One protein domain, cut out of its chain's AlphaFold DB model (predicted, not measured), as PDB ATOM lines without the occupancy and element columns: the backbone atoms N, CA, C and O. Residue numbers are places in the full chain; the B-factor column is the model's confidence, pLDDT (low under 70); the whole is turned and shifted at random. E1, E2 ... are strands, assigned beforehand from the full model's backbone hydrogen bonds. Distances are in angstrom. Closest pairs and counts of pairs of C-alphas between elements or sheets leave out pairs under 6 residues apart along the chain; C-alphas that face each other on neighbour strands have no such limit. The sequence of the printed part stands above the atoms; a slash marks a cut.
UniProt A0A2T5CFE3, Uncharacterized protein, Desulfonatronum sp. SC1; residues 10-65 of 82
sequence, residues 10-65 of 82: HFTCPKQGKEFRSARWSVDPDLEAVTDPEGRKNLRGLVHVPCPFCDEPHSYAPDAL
ATOM      1  N   HIS A  10     -40.355 -47.390  20.373       90.94
ATOM      2  CA  HIS A  10     -41.154 -48.599  20.505       90.94
ATOM      3  C   HIS A  10     -42.147 -48.433  21.661       90.94
ATOM      4  O   HIS A  10     -41.734 -48.121  22.777       90.94
ATOM      5  N   PHE A  11     -43.440 -48.622  21.396       90.75
ATOM      6  CA  PHE A  11     -44.510 -48.442  22.378       90.75
ATOM      7  C   PHE A  11     -45.666 -49.424  22.150       90.75
ATOM      8  O   PHE A  11     -45.883 -49.901  21.034       90.75
ATOM      9  N   THR A  12     -46.456 -49.671  23.195       92.38
ATOM     10  CA  THR A  12     -47.644 -50.540  23.144       92.38
ATOM     11  C   THR A  12     -48.912 -49.711  23.273       92.38
ATOM     12  O   THR A  12     -49.070 -48.963  24.238       92.38
ATOM     13  N   CYS A  13     -49.849 -49.848  22.333       92.56
ATOM     14  CA  CYS A  13     -51.151 -49.192  22.413       92.56
ATOM     15  C   CYS A  13     -51.948 -49.747  23.615       92.56
ATOM     16  O   CYS A  13     -52.323 -50.921  23.588       92.56
ATOM     17  N   PRO A  14     -52.280 -48.937  24.640       90.19
ATOM     18  CA  PRO A  14     -52.992 -49.395  25.834       90.19
ATOM     19  C   PRO A  14     -54.425 -49.850  25.544       90.19
ATOM     20  O   PRO A  14     -54.978 -50.639  26.303       90.19
ATOM     21  N   LYS A  15     -55.037 -49.385  24.446       90.44
ATOM     22  CA  LYS A  15     -56.405 -49.780  24.081       90.44
ATOM     23  C   LYS A  15     -56.485 -51.174  23.465       90.44
ATOM     24  O   LYS A  15     -57.515 -51.823  23.577       90.44
ATOM     25  N   GLN A  16     -55.431 -51.600  22.772       88.94
ATOM     26  CA  GLN A  16     -55.466 -52.785  21.906       88.94
ATOM     27  C   GLN A  16     -54.363 -53.800  22.221       88.94
ATOM     28  O   GLN A  16     -54.357 -54.887  21.651       88.94
ATOM     29  N   GLY A  17     -53.407 -53.445  23.086       90.00
ATOM     30  CA  GLY A  17     -52.285 -54.301  23.476       90.00
ATOM     31  C   GLY A  17     -51.294 -54.600  22.348       90.00
ATOM     32  O   GLY A  17     -50.511 -55.535  22.465       90.00
ATOM     33  N   LYS A  18     -51.340 -53.848  21.242       89.56
ATOM     34  CA  LYS A  18     -50.460 -54.035  20.078       89.56
ATOM     35  C   LYS A  18     -49.234 -53.133  20.162       89.56
ATOM     36  O   LYS A  18     -49.349 -51.974  20.560       89.56
ATOM     37  N   GLU A  19     -48.094 -53.662  19.744       90.69
ATOM     38  CA  GLU A  19     -46.803 -52.974  19.717       90.69
ATOM     39  C   GLU A  19     -46.571 -52.256  18.380       90.69
ATOM     40  O   GLU A  19     -46.924 -52.766  17.314       90.69
ATOM     41  N   PHE A  20     -45.963 -51.072  18.437       89.88
ATOM     42  CA  PHE A  20     -45.689 -50.225  17.279       89.88
ATOM     43  C   PHE A  20     -44.355 -49.499  17.421       89.88
ATOM     44  O   PHE A  20     -43.870 -49.249  18.526       89.88
ATOM     45  N   ARG A  21     -43.782 -49.112  16.278       89.00
ATOM     46  CA  ARG A  21     -42.616 -48.230  16.202       89.00
ATOM     47  C   ARG A  21     -42.981 -46.969  15.438       89.00
ATOM     48  O   ARG A  21     -43.636 -47.049  14.402       89.00
ATOM     49  N   SER A  22     -42.603 -45.813  15.971       87.62
ATOM     50  CA  SER A  22     -42.873 -44.528  15.328       87.62
ATOM     51  C   SER A  22     -41.770 -43.528  15.627       87.62
ATOM     52  O   SER A  22     -41.368 -43.356  16.774       87.62
ATOM     53  N   ALA A  23     -41.329 -42.812  14.597       89.00
ATOM     54  CA  ALA A  23     -40.494 -41.621  14.734       89.00
ATOM     55  C   ALA A  23     -41.296 -40.345  15.030       89.00
ATOM     56  O   ALA A  23     -40.727 -39.292  15.304       89.00
ATOM     57  N   ARG A  24     -42.626 -40.413  14.940       89.06
ATOM     58  CA  ARG A  24     -43.507 -39.273  15.169       89.06
ATOM     59  C   ARG A  24     -43.899 -39.262  16.638       89.06
ATOM     60  O   ARG A  24     -44.854 -39.927  17.010       89.06
ATOM     61  N   TRP A  25     -43.143 -38.542  17.451       90.81
ATOM     62  CA  TRP A  25     -43.373 -38.401  18.886       90.81
ATOM     63  C   TRP A  25     -42.828 -37.070  19.395       90.81
ATOM     64  O   TRP A  25     -42.051 -36.399  18.716       90.81
ATOM     65  N   SER A  26     -43.263 -36.683  20.588       90.06
ATOM     66  CA  SER A  26     -42.856 -35.449  21.261       90.06
ATOM     67  C   SER A  26     -42.751 -35.677  22.763       90.06
ATOM     68  O   SER A  26     -43.396 -36.574  23.296       90.06
ATOM     69  N   VAL A  27     -41.963 -34.865  23.458       90.31
ATOM     70  CA  VAL A  27     -41.843 -34.907  24.923       90.31
ATOM     71  C   VAL A  27     -42.501 -33.684  25.535       90.31
ATOM     72  O   VAL A  27     -42.593 -32.645  24.876       90.31
ATOM     73  N   ASP A  28     -42.954 -33.802  26.779       90.56
ATOM     74  CA  ASP A  28     -43.387 -32.638  27.544       90.56
ATOM     75  C   ASP A  28     -42.254 -31.607  27.673       90.56
ATOM     76  O   ASP A  28     -41.084 -31.980  27.801       90.56
ATOM     77  N   PRO A  29     -42.582 -30.303  27.677       87.56
ATOM     78  CA  PRO A  29     -41.588 -29.246  27.846       87.56
ATOM     79  C   PRO A  29     -40.931 -29.263  29.234       87.56
ATOM     80  O   PRO A  29     -39.839 -28.728  29.387       87.56
ATOM     81  N   ASP A  30     -41.581 -29.883  30.222       86.81
ATOM     82  CA  ASP A  30     -41.080 -30.073  31.590       86.81
ATOM     83  C   ASP A  30     -40.228 -31.350  31.734       86.81
ATOM     84  O   ASP A  30     -39.956 -31.787  32.845       86.81
ATOM     85  N   LEU A  31     -39.825 -31.991  30.625       87.38
ATOM     86  CA  LEU A  31     -38.972 -33.175  30.697       87.38
ATOM     87  C   LEU A  31     -37.615 -32.814  31.317       87.38
ATOM     88  O   LEU A  31     -36.783 -32.153  30.692       87.38
ATOM     89  N   GLU A  32     -37.366 -33.309  32.524       90.44
ATOM     90  CA  GLU A  32     -36.148 -33.045  33.286       90.44
ATOM     91  C   GLU A  32     -35.475 -34.343  33.754       90.44
ATOM     92  O   GLU A  32     -36.121 -35.350  34.049       90.44
ATOM     93  N   ALA A  33     -34.144 -34.325  33.832       90.12
ATOM     94  CA  ALA A  33     -33.389 -35.395  34.471       90.12
ATOM     95  C   ALA A  33     -33.312 -35.126  35.978       90.12
ATOM     96  O   ALA A  33     -32.636 -34.193  36.413       90.12
ATOM     97  N   VAL A  34     -33.967 -35.969  36.772       91.25
ATOM     98  CA  VAL A  34     -33.984 -35.890  38.237       91.25
ATOM     99  C   VAL A  34     -33.100 -36.972  38.838       91.25
ATOM    100  O   VAL A  34     -32.990 -38.074  38.307       91.25
ATOM    101  N   THR A  35     -32.456 -36.672  39.964       92.50
ATOM    102  CA  THR A  35     -31.718 -37.681  40.738       92.50
ATOM    103  C   THR A  35     -32.551 -38.063  41.951       92.50
ATOM    104  O   THR A  35     -32.979 -37.185  42.700       92.50
ATOM    105  N   ASP A  36     -32.822 -39.352  42.119       87.00
ATOM    106  CA  ASP A  36     -33.568 -39.856  43.268       87.00
ATOM    107  C   ASP A  36     -32.688 -39.919  44.539       87.00
ATOM    108  O   ASP A  36     -31.464 -39.778  44.456       87.00
ATOM    109  N   PRO A  37     -33.280 -40.115  45.734       91.06
ATOM    110  CA  PRO A  37     -32.534 -40.179  46.994       91.06
ATOM    111  C   PRO A  37     -31.503 -41.315  47.077       91.06
ATOM    112  O   PRO A  37     -30.606 -41.255  47.915       91.06
ATOM    113  N   GLU A  38     -31.612 -42.340  46.228       91.44
ATOM    114  CA  GLU A  38     -30.656 -43.449  46.121       91.44
ATOM    115  C   GLU A  38     -29.517 -43.129  45.131       91.44
ATOM    116  O   GLU A  38     -28.622 -43.947  44.913       91.44
ATOM    117  N   GLY A  39     -29.522 -41.931  44.538       90.75
ATOM    118  CA  GLY A  39     -28.507 -41.455  43.604       90.75
ATOM    119  C   GLY A  39     -28.725 -41.899  42.156       90.75
ATOM    120  O   GLY A  39     -27.842 -41.669  41.323       90.75
ATOM    121  N   ARG A  40     -29.866 -42.519  41.815       87.94
ATOM    122  CA  ARG A  40     -30.144 -42.916  40.423       87.94
ATOM    123  C   ARG A  40     -30.746 -41.753  39.643       87.94
ATOM    124  O   ARG A  40     -31.508 -40.948  40.175       87.94
ATOM    125  N   LYS A  41     -30.393 -41.669  38.361       87.50
ATOM    126  CA  LYS A  41     -30.908 -40.653  37.438       87.50
ATOM    127  C   LYS A  41     -32.152 -41.189  36.744       87.50
ATOM    128  O   LYS A  41     -32.068 -42.217  36.083       87.50
ATOM    129  N   ASN A  42     -33.251 -40.462  36.861       86.62
ATOM    130  CA  ASN A  42     -34.527 -40.771  36.230       86.62
ATOM    131  C   ASN A  42     -34.948 -39.588  35.350       86.62
ATOM    132  O   ASN A  42     -34.519 -38.454  35.574       86.62
ATOM    133  N   LEU A  43     -35.785 -39.842  34.348       89.12
ATOM    134  CA  LEU A  43     -36.380 -38.785  33.533       89.12
ATOM    135  C   LEU A  43     -37.809 -38.546  34.007       89.12
ATOM    136  O   LEU A  43     -38.652 -39.438  33.965       89.12
ATOM    137  N   ARG A  44     -38.089 -37.324  34.446       89.38
ATOM    138  CA  ARG A  44     -39.413 -36.901  34.888       89.38
ATOM    139  C   ARG A  44     -40.078 -36.120  33.766       89.38
ATOM    140  O   ARG A  44     -39.535 -35.127  33.307       89.38
ATOM    141  N   GLY A  45     -41.237 -36.590  33.319       90.50
ATOM    142  CA  GLY A  45     -42.018 -36.006  32.227       90.50
ATOM    143  C   GLY A  45     -42.831 -37.085  31.516       90.50
ATOM    144  O   GLY A  45     -42.860 -38.232  31.969       90.50
ATOM    145  N   LEU A  46     -43.481 -36.738  30.404       92.50
ATOM    146  CA  LEU A  46     -44.165 -37.710  29.551       92.50
ATOM    147  C   LEU A  46     -43.705 -37.595  28.102       92.50
ATOM    148  O   LEU A  46     -43.284 -36.542  27.615       92.50
ATOM    149  N   VAL A  47     -43.813 -38.720  27.412       91.69
ATOM    150  CA  VAL A  47     -43.586 -38.849  25.982       91.69
ATOM    151  C   VAL A  47     -44.923 -39.116  25.313       91.69
ATOM    152  O   VAL A  47     -45.611 -40.077  25.651       91.69
ATOM    153  N   HIS A  48     -45.286 -38.267  24.360       93.31
ATOM    154  CA  HIS A  48     -46.538 -38.320  23.619       93.31
ATOM    155  C   HIS A  48     -46.314 -38.917  22.235       93.31
ATOM    156  O   HIS A  48     -45.460 -38.464  21.468       93.31
ATOM    157  N   VAL A  49     -47.119 -39.919  21.906       92.38
ATOM    158  CA  VAL A  49     -47.062 -40.663  20.650       92.38
ATOM    159  C   VAL A  49     -48.466 -40.741  20.043       92.38
ATOM    160  O   VAL A  49     -49.377 -41.225  20.709       92.38
ATOM    161  N   PRO A  50     -48.685 -40.310  18.790       92.69
ATOM    162  CA  PRO A  50     -49.913 -40.594  18.066       92.69
ATOM    163  C   PRO A  50     -49.949 -42.078  17.690       92.69
ATOM    164  O   PRO A  50     -49.059 -42.577  16.994       92.69
ATOM    165  N   CYS A  51     -50.975 -42.793  18.143       90.88
ATOM    166  CA  CYS A  51     -51.148 -44.197  17.810       90.88
ATOM    167  C   CYS A  51     -51.732 -44.349  16.397       90.88
ATOM    168  O   CYS A  51     -52.853 -43.899  16.162       90.88
ATOM    169  N   PRO A  52     -51.054 -45.047  15.466       88.44
ATOM    170  CA  PRO A  52     -51.570 -45.248  14.111       88.44
ATOM    171  C   PRO A  52     -52.770 -46.205  14.057       88.44
ATOM    172  O   PRO A  52     -53.389 -46.351  13.010       88.44
ATOM    173  N   PHE A  53     -53.069 -46.903  15.158       88.75
ATOM    174  CA  PHE A  53     -54.129 -47.904  15.199       88.75
ATOM    175  C   PHE A  53     -55.454 -47.352  15.729       88.75
ATOM    176  O   PHE A  53     -56.498 -47.615  15.144       88.75
ATOM    177  N   CYS A  54     -55.430 -46.634  16.854       90.31
ATOM    178  CA  CYS A  54     -56.644 -46.071  17.454       90.31
ATOM    179  C   CYS A  54     -56.816 -44.572  17.184       90.31
ATOM    180  O   CYS A  54     -57.769 -43.992  17.685       90.31
ATOM    181  N   ASP A  55     -55.900 -43.966  16.422       88.56
ATOM    182  CA  ASP A  55     -55.913 -42.548  16.034       88.56
ATOM    183  C   ASP A  55     -55.888 -41.563  17.219       88.56
ATOM    184  O   ASP A  55     -56.203 -40.384  17.094       88.56
ATOM    185  N   GLU A  56     -55.466 -42.033  18.395       90.06
ATOM    186  CA  GLU A  56     -55.381 -41.229  19.613       90.06
ATOM    187  C   GLU A  56     -53.932 -41.102  20.088       90.06
ATOM    188  O   GLU A  56     -53.159 -42.064  20.002       90.06
ATOM    189  N   PRO A  57     -53.541 -39.931  20.622       90.81
ATOM    190  CA  PRO A  57     -52.262 -39.783  21.285       90.81
ATOM    191  C   PRO A  57     -52.238 -40.563  22.604       90.81
ATOM    192  O   PRO A  57     -53.207 -40.596  23.366       90.81
ATOM    193  N   HIS A  58     -51.105 -41.193  22.881       93.81
ATOM    194  CA  HIS A  58     -50.816 -41.889  24.124       93.81
ATOM    195  C   HIS A  58     -49.602 -41.263  24.791       93.81
ATOM    196  O   HIS A  58     -48.631 -40.912  24.119       93.81
ATOM    197  N   SER A  59     -49.668 -41.152  26.112       93.38
ATOM    198  CA  SER A  59     -48.601 -40.605  26.939       93.38
ATOM    199  C   SER A  59     -47.953 -41.732  27.730       93.38
ATOM    200  O   SER A  59     -48.648 -42.525  28.368       93.38
ATOM    201  N   TYR A  60     -46.628 -41.790  27.705       91.69
ATOM    202  CA  TYR A  60     -45.841 -42.792  28.417       91.69
ATOM    203  C   TYR A  60     -44.802 -42.107  29.294       91.69
ATOM    204  O   TYR A  60     -44.217 -41.097  28.900       91.69
ATOM    205  N   ALA A  61     -44.546 -42.674  30.472       90.19
ATOM    206  CA  ALA A  61     -43.359 -42.312  31.234       90.19
ATOM    207  C   ALA A  61     -42.105 -42.733  30.437       90.19
ATOM    208  O   ALA A  61     -42.126 -43.808  29.829       90.19
ATOM    209  N   PRO A  62     -41.019 -41.942  30.447       87.88
ATOM    210  CA  PRO A  62     -39.773 -42.292  29.769       87.88
ATOM    211  C   PRO A  62     -39.254 -43.687  30.141       87.88
ATOM    212  O   PRO A  62     -38.844 -44.434  29.260       87.88
ATOM    213  N   ASP A  63     -39.355 -44.072  31.416       84.88
ATOM    214  CA  ASP A  63     -38.917 -45.380  31.924       84.88
ATOM    215  C   ASP A  63     -39.796 -46.558  31.469       84.88
ATOM    216  O   ASP A  63     -39.376 -47.713  31.532       84.88
ATOM    217  N   ALA A  64     -41.018 -46.291  30.995       85.50
ATOM    218  CA  ALA A  64     -41.897 -47.315  30.427       85.50
ATOM    219  C   ALA A  64     -41.590 -47.605  28.947       85.50
ATOM    220  O   ALA A  64     -42.148 -48.543  28.375       85.50
ATOM    221  N   LEU A  65     -40.734 -46.796  28.314       85.88
ATOM    222  CA  LEU A  65     -40.347 -46.938  26.916       85.88
ATOM    223  C   LEU A  65     -38.958 -47.565  26.800       85.88
ATOM    224  O   LEU A  65     -38.049 -47.292  27.581       85.88
TER     225      LEU A  65
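This is residues 10 to 65 of the 82 residues of an uncharacterized protein of Desulfonatronum sp. SC1 (UniProt A0A2T5CFE3). Three small two-stranded hairpins follow one another along an elongated, loose body: E1 with E2 and E5 with E6 lie near each other, while E3 with E4 forms the opposite end of the long axis. E4 runs on into E5 with a bend, and a short stretch at residues 26 to 27 pairs with E5. The printed part has 56 residues with no named helix and six named strands, E1 to E6 in chain order, in three separate antiparallel sheets of two strands each. The class is all strand, though under half of the residues, 23 of 56, are in named elements. The whole is loose, with a radius of gyration of the C-alphas of 12.9 A, and spans 39 by 22 by 16 A.

E1 is residues 10 to 12, 7.3 A from first to last C-alpha, and begins with C-alpha 10 at (-41.154, -48.599, 20.505). E2 is residues 19 to 22, 10.3 A long. E3 is residues 32 to 35, 9.8 A long, with C-alpha 35 at (-31.718, -37.681, 40.738). E4 is residues 41 to 44, 9.6 A long. E5 is residues 47 to 50, 10.3 A long. E6 is residues 57 to 60, 10.1 A long, and ends with C-alpha 60 at (-45.841, -42.792, 28.417).

E1 and E2 form an antiparallel hairpin at 139 degrees, with N 20 and O 11 within hydrogen-bond range at 2.8 A. E3 and E4 form a second antiparallel hairpin, at 141 degrees, with N 34 and O 42 within hydrogen-bond range at 2.8 A. E4 runs on into E5 across a break of 2 residues, at 49 degrees. E5 and E6 form the third antiparallel hairpin, at 153 degrees, with N 47 and O 60 within hydrogen-bond range at 2.8 A. Residues 26 to 27, between E2 and E3, pair antiparallel with residues 47 to 48 of E5. The closest C-alphas of E2 and E5 are those of Ser 22 and Val 49, 7.8 A apart. E1 and E6 are near each other, with 5 pairs of C-alphas within 10 A. E1 and E5 are only just apart, at 8.4 A. E3 is apart from E1, E2, E5 and E6.

The two C-alphas farthest apart are those of Glu 38 and Asp 55, at 39.3 A. The first and last printed C-alphas, of His 10 and Leu 65, are 6.7 A apart. The links E3 to E4 and E4 to E5 are tight, the other links are short, and there is no long link. The printed part has no cut. Its mean pLDDT is 89.9, and no printed residue is under 70.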